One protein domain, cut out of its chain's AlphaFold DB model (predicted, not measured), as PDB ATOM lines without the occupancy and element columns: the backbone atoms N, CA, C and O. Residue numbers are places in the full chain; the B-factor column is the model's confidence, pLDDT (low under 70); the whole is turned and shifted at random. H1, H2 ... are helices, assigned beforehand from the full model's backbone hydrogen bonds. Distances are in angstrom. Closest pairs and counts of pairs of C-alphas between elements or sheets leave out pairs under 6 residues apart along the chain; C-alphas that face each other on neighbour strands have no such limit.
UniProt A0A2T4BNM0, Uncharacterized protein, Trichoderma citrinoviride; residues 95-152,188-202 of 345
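This is residues 95 to 152 and 188 to 202 of the 345 residues of an uncharacterized protein of Trichoderma citrinoviride (UniProt A0A2T4BNM0). Three helices fold back and forth, H2 between H1 and H3, as two helical hairpins that share H2; the earlier part of H1 reaches out past H2 as an arm. A fourth helix, H4, printed beyond a cut, is set crosswise near that arm and touches no helix. Look for 73 printed residues with four named helices, H1, H2, H3 and H4 in that order, and no named strand; the class is all helix. The whole is only just compact, close to loose, with a radius of gyration of the C-alphas of 13.4 A, and the C-alphas span 38 by 26 by 17 A.

Start at residues 95 to 113, which are H1, and go on to H2, residues 121 to 133. These two touch, H1 with residues 104 to 112 alone; their closest C-alphas are those of Gly 111 and Ala 124, 4.8 A apart. They run opposite ways at a steep tilt of 36 degrees, only just past shallow, and form a helical hairpin. Next comes H3, residues 136 to 148, which touches H2; their closest C-alphas are those of Val 130 and Asp 138, 5.2 A apart. H2 and H3 run opposite ways at a shallow tilt of 25 degrees, a second helical hairpin. H1 and H3 are apart. Past the cut, find H4 at residues 189 to 199; it is near H1, with 6 pairs of C-alphas within 10 A, but apart from H2 and from H3. In H1, H2, H3 and H4 every O i to N i+4 pair is within hydrogen-bond range.

Find C-alpha 95 at (12.260, -29.743, -26.512); from there H1, the longest helix with 19 residues, runs 27.1 A to C-alpha 113 at (21.687, -4.415, -28.230). H2 runs 18.1 A from C-alpha 121 to C-alpha 133, and H3 runs 17.8 A from C-alpha 136 to C-alpha 148. H4 runs 15.4 A from C-alpha 189 to C-alpha 199 at (25.099, -26.563, -18.695).

The two C-alphas farthest apart are those of Phe 148 and Lys 190, 39.5 A. Residues 153 to 187 are not printed, and C-alphas 152 and 188 stand 36.3 A apart across this cut, which lies in the link from H3 to H4. Of the links printed whole, H2 to H3 is tight and H1 to H2 is short. The mean pLDDT of the printed part is 82.9; look for values under 70 at residue 152 and residues 189 to 202, where H4 has a mean of 56.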
ATOM      1  N   GLU A  95      12.979 -30.808 -25.791       87.00
ATOM      2  CA  GLU A  95      12.260 -29.743 -26.512       87.00
ATOM      3  C   GLU A  95      12.108 -28.477 -25.662       87.00
ATOM      4  O   GLU A  95      12.383 -27.367 -26.117       87.00
ATOM      5  N   ARG A  96      11.736 -28.641 -24.391       83.44
ATOM      6  CA  ARG A  96      11.591 -27.522 -23.454       83.44
ATOM      7  C   ARG A  96      12.905 -26.853 -23.111       83.44
ATOM      8  O   ARG A  96      12.948 -25.630 -23.059       83.44
ATOM      9  N   MET A  97      13.958 -27.635 -22.887       82.56
ATOM     10  CA  MET A  97      15.288 -27.076 -22.671       82.56
ATOM     11  C   MET A  97      15.710 -26.232 -23.879       82.56
ATOM     12  O   MET A  97      16.208 -25.128 -23.702       82.56
ATOM     13  N   GLY A  98      15.421 -26.696 -25.100       84.94
ATOM     14  CA  GLY A  98      15.624 -25.912 -26.319       84.94
ATOM     15  C   GLY A  98      14.884 -24.571 -26.296       84.94
ATOM     16  O   GLY A  98      15.502 -23.536 -26.528       84.94
ATOM     17  N   TYR A  99      13.594 -24.574 -25.946       88.25
ATOM     18  CA  TYR A  99      12.799 -23.345 -25.821       88.25
ATOM     19  C   TYR A  99      13.342 -22.391 -24.746       88.25
ATOM     20  O   TYR A  99      13.419 -21.183 -24.963       88.25
ATOM     21  N   PHE A 100      13.743 -22.918 -23.589       85.31
ATOM     22  CA  PHE A 100      14.303 -22.114 -22.505       85.31
ATOM     23  C   PHE A 100      15.636 -21.467 -22.902       85.31
ATOM     24  O   PHE A 100      15.833 -20.276 -22.672       85.31
ATOM     25  N   LEU A 101      16.522 -22.219 -23.560       86.31
ATOM     26  CA  LEU A 101      17.780 -21.685 -24.086       86.31
ATOM     27  C   LEU A 101      17.540 -20.615 -25.158       86.31
ATOM     28  O   LEU A 101      18.239 -19.607 -25.172       86.31
ATOM     29  N   GLU A 102      16.534 -20.785 -26.019       91.62
ATOM     30  CA  GLU A 102      16.143 -19.759 -26.993       91.62
ATOM     31  C   GLU A 102      15.639 -18.478 -26.311       91.62
ATOM     32  O   GLU A 102      15.927 -17.371 -26.766       91.62
ATOM     33  N   LEU A 103      14.903 -18.607 -25.205       91.50
ATOM     34  CA  LEU A 103      14.452 -17.458 -24.424       91.50
ATOM     35  C   LEU A 103      15.632 -16.709 -23.786       91.50
ATOM     36  O   LEU A 103      15.666 -15.481 -23.846       91.50
ATOM     37  N   LEU A 104      16.599 -17.435 -23.215       90.69
ATOM     38  CA  LEU A 104      17.812 -16.837 -22.649       90.69
ATOM     39  C   LEU A 104      18.652 -16.127 -23.715       90.69
ATOM     40  O   LEU A 104      19.122 -15.022 -23.475       90.69
ATOM     41  N   ASP A 105      18.783 -16.716 -24.902       91.56
ATOM     42  CA  ASP A 105      19.490 -16.123 -26.042       91.56
ATOM     43  C   ASP A 105      18.832 -14.805 -26.489       91.56
ATOM     44  O   ASP A 105      19.499 -13.783 -26.631       91.56
ATOM     45  N   LYS A 106      17.496 -14.774 -26.588       95.19
ATOM     46  CA  LYS A 106      16.748 -13.538 -26.887       95.19
ATOM     47  C   LYS A 106      16.899 -12.481 -25.796       95.19
ATOM     48  O   LYS A 106      17.034 -11.301 -26.108       95.19
ATOM     49  N   ALA A 107      16.854 -12.885 -24.527       94.50
ATOM     50  CA  ALA A 107      17.050 -11.972 -23.404       94.50
ATOM     51  C   ALA A 107      18.477 -11.402 -23.386       94.50
ATOM     52  O   ALA A 107      18.659 -10.217 -23.127       94.50
ATOM     53  N   PHE A 108      19.469 -12.225 -23.726       94.25
ATOM     54  CA  PHE A 108      20.867 -11.828 -23.856       94.25
ATOM     55  C   PHE A 108      21.084 -10.828 -24.990       94.25
ATOM     56  O   PHE A 108      21.732  -9.805 -24.791       94.25
ATOM     57  N   ASP A 109      20.521 -11.098 -26.169       94.81
ATOM     58  CA  ASP A 109      20.600 -10.185 -27.307       94.81
ATOM     59  C   ASP A 109      19.892  -8.863 -27.010       94.81
ATOM     60  O   ASP A 109      20.420  -7.805 -27.341       94.81
ATOM     61  N   ARG A 110      18.745  -8.902 -26.323       94.31
ATOM     62  CA  ARG A 110      18.068  -7.682 -25.878       94.31
ATOM     63  C   ARG A 110      18.917  -6.895 -24.883       94.31
ATOM     64  O   ARG A 110      19.060  -5.698 -25.060       94.31
ATOM     65  N   GLY A 111      19.505  -7.558 -23.888       93.31
ATOM     66  CA  GLY A 111      20.411  -6.915 -22.935       93.31
ATOM     67  C   GLY A 111      21.602  -6.243 -23.618       93.31
ATOM     68  O   GLY A 111      21.986  -5.153 -23.218       93.31
ATOM     69  N   LEU A 112      22.166  -6.869 -24.660       92.62
ATOM     70  CA  LEU A 112      23.343  -6.335 -25.345       92.62
ATOM     71  C   LEU A 112      23.030  -5.187 -26.316       92.62
ATOM     72  O   LEU A 112      23.822  -4.257 -26.426       92.62
ATOM     73  N   TRP A 113      21.952  -5.306 -27.092       94.56
ATOM     74  CA  TRP A 113      21.687  -4.415 -28.230       94.56
ATOM     75  C   TRP A 113      20.578  -3.394 -27.986       94.56
ATOM     76  O   TRP A 113      20.416  -2.495 -28.806       94.56
ATOM     77  N   HIS A 114      19.807  -3.578 -26.916       93.31
ATOM     78  CA  HIS A 114      18.655  -2.758 -26.559       93.31
ATOM     79  C   HIS A 114      18.714  -2.405 -25.069       93.31
ATOM     80  O   HIS A 114      17.770  -2.672 -24.318       93.31
ATOM     81  N   ASP A 115      19.849  -1.871 -24.614       89.31
ATOM     82  CA  ASP A 115      20.047  -1.466 -23.221       89.31
ATOM     83  C   ASP A 115      19.079  -0.341 -22.817       89.31
ATOM     84  O   ASP A 115      18.646  -0.277 -21.666       89.31
ATOM     85  N   GLU A 116      18.618   0.458 -23.781       92.75
ATOM     86  CA  GLU A 116      17.581   1.474 -23.607       92.75
ATOM     87  C   GLU A 116      16.204   0.920 -23.202       92.75
ATOM     88  O   GLU A 116      15.377   1.659 -22.661       92.75
ATOM     89  N   ASP A 117      15.938  -0.369 -23.445       94.31
ATOM     90  CA  ASP A 117      14.692  -1.023 -23.027       94.31
ATOM     91  C   ASP A 117      14.683  -1.367 -21.528       94.31
ATOM     92  O   ASP A 117      13.645  -1.769 -20.984       94.31
ATOM     93  N   PHE A 118      15.831  -1.255 -20.861       93.31
ATOM     94  CA  PHE A 118      15.983  -1.535 -19.443       93.31
ATOM     95  C   PHE A 118      15.868  -0.249 -18.618       93.31
ATOM     96  O   PHE A 118      16.224   0.833 -19.076       93.31
ATOM     97  N   PRO A 119      15.386  -0.340 -17.366       92.88
ATOM     98  CA  PRO A 119      15.265   0.834 -16.501       92.88
ATOM     99  C   PRO A 119      16.617   1.494 -16.179       92.88
ATOM    100  O   PRO A 119      16.640   2.670 -15.830       92.88
ATOM    101  N   CYS A 120      17.725   0.751 -16.278       92.62
ATOM    102  CA  CYS A 120      19.091   1.236 -16.085       92.62
ATOM    103  C   CYS A 120      20.126   0.222 -16.613       92.62
ATOM    104  O   CYS A 120      19.798  -0.955 -16.782       92.62
ATOM    105  N   GLU A 121      21.382   0.653 -16.761       91.88
ATOM    106  CA  GLU A 121      22.514  -0.176 -17.219       91.88
ATOM    107  C   GLU A 121      22.743  -1.417 -16.336       91.88
ATOM    108  O   GLU A 121      22.861  -2.522 -16.855       91.88
ATOM    109  N   ASP A 122      22.668  -1.278 -15.003       93.00
ATOM    110  CA  ASP A 122      22.813  -2.409 -14.065       93.00
ATOM    111  C   ASP A 122      21.782  -3.520 -14.346       93.00
ATOM    112  O   ASP A 122      22.101  -4.706 -14.317       93.00
ATOM    113  N   ALA A 123      20.551  -3.156 -14.715       94.62
ATOM    114  CA  ALA A 123      19.517  -4.130 -15.056       94.62
ATOM    115  C   ALA A 123      19.859  -4.914 -16.333       94.62
ATOM    116  O   ALA A 123      19.683  -6.137 -16.364       94.62
ATOM    117  N   ALA A 124      20.365  -4.230 -17.363       94.50
ATOM    118  CA  ALA A 124      20.816  -4.869 -18.597       94.50
ATOM    119  C   ALA A 124      22.010  -5.799 -18.321       94.50
ATOM    120  O   ALA A 124      21.975  -6.976 -18.690       94.50
ATOM    121  N   ASP A 125      23.006  -5.324 -17.570       94.19
ATOM    122  CA  ASP A 125      24.199  -6.086 -17.195       94.19
ATOM    123  C   ASP A 125      23.865  -7.358 -16.409       94.19
ATOM    124  O   ASP A 125      24.411  -8.428 -16.697       94.19
ATOM    125  N   LYS A 126      22.938  -7.292 -15.442       95.06
ATOM    126  CA  LYS A 126      22.510  -8.488 -14.698       95.06
ATOM    127  C   LYS A 126      21.787  -9.494 -15.588       95.06
ATOM    128  O   LYS A 126      21.997 -10.694 -15.415       95.06
ATOM    129  N   VAL A 127      20.981  -9.051 -16.554       95.75
ATOM    130  CA  VAL A 127      20.361  -9.965 -17.531       95.75
ATOM    131  C   VAL A 127      21.424 -10.621 -18.411       95.75
ATOM    132  O   VAL A 127      21.409 -11.841 -18.575       95.75
ATOM    133  N   ILE A 128      22.387  -9.846 -18.914       94.69
ATOM    134  CA  ILE A 128      23.511 -10.364 -19.705       94.69
ATOM    135  C   ILE A 128      24.300 -11.404 -18.900       94.69
ATOM    136  O   ILE A 128      24.596 -12.485 -19.416       94.69
ATOM    137  N   ALA A 129      24.623 -11.098 -17.640       93.31
ATOM    138  CA  ALA A 129      25.356 -11.991 -16.749       93.31
ATOM    139  C   ALA A 129      24.608 -13.315 -16.555       93.31
ATOM    140  O   ALA A 129      25.173 -14.374 -16.824       93.31
ATOM    141  N   VAL A 130      23.319 -13.251 -16.201       93.44
ATOM    142  CA  VAL A 130      22.449 -14.423 -16.029       93.44
ATOM    143  C   VAL A 130      22.425 -15.302 -17.274       93.44
ATOM    144  O   VAL A 130      22.614 -16.516 -17.172       93.44
ATOM    145  N   CYS A 131      22.224 -14.714 -18.453       92.81
ATOM    146  CA  CYS A 131      22.144 -15.484 -19.689       92.81
ATOM    147  C   CYS A 131      23.487 -16.109 -20.092       92.81
ATOM    148  O   CYS A 131      23.506 -17.171 -20.711       92.81
ATOM    149  N   ARG A 132      24.611 -15.468 -19.748       88.56
ATOM    150  CA  ARG A 132      25.954 -15.937 -20.114       88.56
ATOM    151  C   ARG A 132      26.477 -17.023 -19.182       88.56
ATOM    152  O   ARG A 132      27.120 -17.962 -19.649       88.56
ATOM    153  N   THR A 133      26.277 -16.869 -17.879       86.50
ATOM    154  CA  THR A 133      26.845 -17.778 -16.874       86.50
ATOM    155  C   THR A 133      25.873 -18.890 -16.496       86.50
ATOM    156  O   THR A 133      26.313 -19.968 -16.096       86.50
ATOM    157  N   GLY A 134      24.562 -18.629 -16.574       82.06
ATOM    158  CA  GLY A 134      23.532 -19.488 -15.995       82.06
ATOM    159  C   GLY A 134      23.680 -19.676 -14.480       82.06
ATOM    160  O   GLY A 134      23.142 -20.639 -13.932       82.06
ATOM    161  N   SER A 135      24.449 -18.817 -13.798       83.31
ATOM    162  CA  SER A 135      24.798 -19.011 -12.391       83.31
ATOM    163  C   SER A 135      23.641 -18.615 -11.471       83.31
ATOM    164  O   SER A 135      22.976 -17.597 -11.670       83.31
ATOM    165  N   LEU A 136      23.405 -19.409 -10.421       80.69
ATOM    166  CA  LEU A 136      22.380 -19.101  -9.416       80.69
ATOM    167  C   LEU A 136      22.647 -17.758  -8.719       80.69
ATOM    168  O   LEU A 136      21.703 -17.068  -8.339       80.69
ATOM    169  N   GLU A 137      23.918 -17.389  -8.553       84.94
ATOM    170  CA  GLU A 137      24.307 -16.116  -7.950       84.94
ATOM    171  C   GLU A 137      23.861 -14.930  -8.811       84.94
ATOM    172  O   GLU A 137      23.210 -14.022  -8.296       84.94
ATOM    173  N   ASP A 138      24.110 -14.975 -10.121       89.94
ATOM    174  CA  ASP A 138      23.670 -13.925 -11.045       89.94
ATOM    175  C   ASP A 138      22.138 -13.851 -11.096       89.94
ATOM    176  O   ASP A 138      21.563 -12.762 -11.055       89.94
ATOM    177  N   PHE A 139      21.452 -15.003 -11.086       90.06
ATOM    178  CA  PHE A 139      19.986 -15.048 -11.002       90.06
ATOM    179  C   PHE A 139      19.472 -14.396  -9.712       90.06
ATOM    180  O   PHE A 139      18.490 -13.653  -9.738       90.06
ATOM    181  N   ALA A 140      20.127 -14.642  -8.575       89.31
ATOM    182  CA  ALA A 140      19.760 -14.027  -7.305       89.31
ATOM    183  C   ALA A 140      20.001 -12.508  -7.309       89.31
ATOM    184  O   ALA A 140      19.177 -11.767  -6.772       89.31
ATOM    185  N   GLN A 141      21.080 -12.033  -7.938       91.62
ATOM    186  CA  GLN A 141      21.339 -10.600  -8.111       91.62
ATOM    187  C   GLN A 141      20.289  -9.936  -9.012       91.62
ATOM    188  O   GLN A 141      19.780  -8.873  -8.662       91.62
ATOM    189  N   LEU A 142      19.893 -10.592 -10.108       94.44
ATOM    190  CA  LEU A 142      18.806 -10.125 -10.970       94.44
ATOM    191  C   LEU A 142      17.489  -9.996 -10.185       94.44
ATOM    192  O   LEU A 142      16.822  -8.965 -10.240       94.44
ATOM    193  N   LEU A 143      17.130 -11.020  -9.401       93.44
ATOM    194  CA  LEU A 143      15.932 -10.993  -8.556       93.44
ATOM    195  C   LEU A 143      16.009  -9.919  -7.463       93.44
ATOM    196  O   LEU A 143      14.994  -9.289  -7.167       93.44
ATOM    197  N   LYS A 144      17.193  -9.695  -6.876       93.25
ATOM    198  CA  LYS A 144      17.426  -8.612  -5.911       93.25
ATOM    199  C   LYS A 144      17.114  -7.258  -6.551       93.25
ATOM    200  O   LYS A 144      16.368  -6.493  -5.950       93.25
ATOM    201  N   GLY A 145      17.611  -7.003  -7.761       93.25
ATOM    202  CA  GLY A 145      17.331  -5.771  -8.503       93.25
ATOM    203  C   GLY A 145      15.839  -5.566  -8.782       93.25
ATOM    204  O   GLY A 145      15.285  -4.507  -8.503       93.25
ATOM    205  N   ILE A 146      15.141  -6.620  -9.218       92.81
ATOM    206  CA  ILE A 146      13.687  -6.571  -9.467       92.81
ATOM    207  C   ILE A 146      12.890  -6.306  -8.178       92.81
ATOM    208  O   ILE A 146      11.909  -5.565  -8.199       92.81
ATOM    209  N   ALA A 147      13.271  -6.931  -7.060       93.50
ATOM    210  CA  ALA A 147      12.509  -6.870  -5.812       93.50
ATOM    211  C   ALA A 147      12.810  -5.629  -4.958       93.50
ATOM    212  O   ALA A 147      11.916  -5.134  -4.271       93.50
ATOM    213  N   PHE A 148      14.057  -5.154  -4.964       92.25
ATOM    214  CA  PHE A 148      14.535  -4.082  -4.084       92.25
ATOM    215  C   PHE A 148      14.935  -2.803  -4.831       92.25
ATOM    216  O   PHE A 148      15.261  -1.816  -4.173       92.25
ATOM    217  N   GLY A 149      14.870  -2.798  -6.164       91.38
ATOM    218  CA  GLY A 149      15.371  -1.717  -7.012       91.38
ATOM    219  C   GLY A 149      16.811  -1.963  -7.472       91.38
ATOM    220  O   GLY A 149      17.543  -2.760  -6.878       91.38
ATOM    221  N   TRP A 150      17.200  -1.283  -8.549       91.94
ATOM    222  CA  TRP A 150      18.519  -1.400  -9.175       91.94
ATOM    223  C   TRP A 150      19.514  -0.409  -8.562       91.94
ATOM    224  O   TRP A 150      19.127   0.671  -8.115       91.94
ATOM    225  N   GLU A 151      20.804  -0.755  -8.529       81.38
ATOM    226  CA  GLU A 151      21.803   0.049  -7.801       81.38
ATOM    227  C   GLU A 151      22.117   1.392  -8.500       81.38
ATOM    228  O   GLU A 151      22.554   2.345  -7.850       81.38
ATOM    229  N   ALA A 152      21.788   1.516  -9.791       66.12
ATOM    230  CA  ALA A 152      21.980   2.725 -10.599       66.12
ATOM    231  C   ALA A 152      21.151   3.950 -10.145       66.12
ATOM    232  O   ALA A 152      21.471   5.072 -10.534       66.12
ATOM    233  N   ASP A 188      26.149 -22.288 -34.843       72.56
ATOM    234  CA  ASP A 188      26.227 -23.716 -35.140       72.56
ATOM    235  C   ASP A 188      25.280 -24.497 -34.202       72.56
ATOM    236  O   ASP A 188      25.479 -24.504 -32.980       72.56
ATOM    237  N   PRO A 189      24.255 -25.195 -34.738       66.38
ATOM    238  CA  PRO A 189      23.381 -26.060 -33.947       66.38
ATOM    239  C   PRO A 189      24.155 -27.095 -33.121       66.38
ATOM    240  O   PRO A 189      23.713 -27.481 -32.040       66.38
ATOM    241  N   LYS A 190      25.325 -27.518 -33.606       69.50
ATOM    242  CA  LYS A 190      26.188 -28.487 -32.934       69.50
ATOM    243  C   LYS A 190      26.857 -27.905 -31.690       69.50
ATOM    244  O   LYS A 190      26.923 -28.588 -30.671       69.50
ATOM    245  N   PHE A 191      27.281 -26.641 -31.741       60.53
ATOM    246  CA  PHE A 191      27.843 -25.937 -30.586       60.53
ATOM    247  C   PHE A 191      26.778 -25.715 -29.501       60.53
ATOM    248  O   PHE A 191      27.051 -25.881 -28.314       60.53
ATOM    249  N   ARG A 192      25.522 -25.446 -29.895       58.62
ATOM    250  CA  ARG A 192      24.381 -25.397 -28.958       58.62
ATOM    251  C   ARG A 192      24.100 -26.746 -28.293       58.62
ATOM    252  O   ARG A 192      23.832 -26.772 -27.095       58.62
ATOM    253  N   GLU A 193      24.172 -27.857 -29.031       60.34
ATOM    254  CA  GLU A 193      24.028 -29.198 -28.440       60.34
ATOM    255  C   GLU A 193      25.174 -29.533 -27.466       60.34
ATOM    256  O   GLU A 193      24.929 -30.149 -26.428       60.34
ATOM    257  N   GLU A 194      26.399 -29.088 -27.752       58.09
ATOM    258  CA  GLU A 194      27.566 -29.281 -26.882       58.09
ATOM    259  C   GLU A 194      27.489 -28.420 -25.609       58.09
ATOM    260  O   GLU A 194      27.674 -28.928 -24.504       58.09
ATOM    261  N   MET A 195      27.090 -27.151 -25.724       53.78
ATOM    262  CA  MET A 195      26.882 -26.272 -24.568       53.78
ATOM    263  C   MET A 195      25.692 -26.716 -23.705       53.78
ATOM    264  O   MET A 195      25.778 -26.668 -22.479       53.78
ATOM    265  N   ALA A 196      24.616 -27.239 -24.304       54.44
ATOM    266  CA  ALA A 196      23.524 -27.865 -23.556       54.44
ATOM    267  C   ALA A 196      23.996 -29.090 -22.747       54.44
ATOM    268  O   ALA A 196      23.468 -29.348 -21.665       54.44
ATOM    269  N   ALA A 197      25.014 -29.814 -23.227       52.03
ATOM    270  CA  ALA A 197      25.646 -30.900 -22.478       52.03
ATOM    271  C   ALA A 197      26.566 -30.396 -21.343       52.03
ATOM    272  O   ALA A 197      26.743 -31.100 -20.348       52.03
ATOM    273  N   CYS A 198      27.118 -29.182 -21.454       40.56
ATOM    274  CA  CYS A 198      27.959 -28.551 -20.428       40.56
ATOM    275  C   CYS A 198      27.167 -27.805 -19.337       40.56
ATOM    276  O   CYS A 198      27.629 -27.733 -18.200       40.56
ATOM    277  N   VAL A 199      25.979 -27.273 -19.651       40.94
ATOM    278  CA  VAL A 199      25.099 -26.563 -18.695       40.94
ATOM    279  C   VAL A 199      24.323 -27.530 -17.790       40.94
ATOM    280  O   VAL A 199      23.859 -27.147 -16.717       40.94
ATOM    281  N   THR A 200      24.241 -28.818 -18.132       43.59
ATOM    282  CA  THR A 200      23.914 -29.847 -17.137       43.59
ATOM    283  C   THR A 200      25.132 -30.086 -16.237       43.59
ATOM    284  O   THR A 200      26.118 -30.630 -16.735       43.59
ATOM    285  N   PRO A 201      25.101 -29.799 -14.916       36.91
ATOM    286  CA  PRO A 201      26.279 -29.950 -14.047       36.91
ATOM    287  C   PRO A 201      26.735 -31.406 -13.836       36.91
ATOM    288  O   PRO A 201      27.625 -31.667 -13.034       36.91
ATOM    289  N   LEU A 202      26.129 -32.373 -14.529       35.47
ATOM    290  CA  LEU A 202      26.397 -33.804 -14.434       35.47
ATOM    291  C   LEU A 202      26.290 -34.443 -15.826       35.47
ATOM    292  O   LEU A 202      25.409 -35.256 -16.108       35.47
TER     293      LEU A 202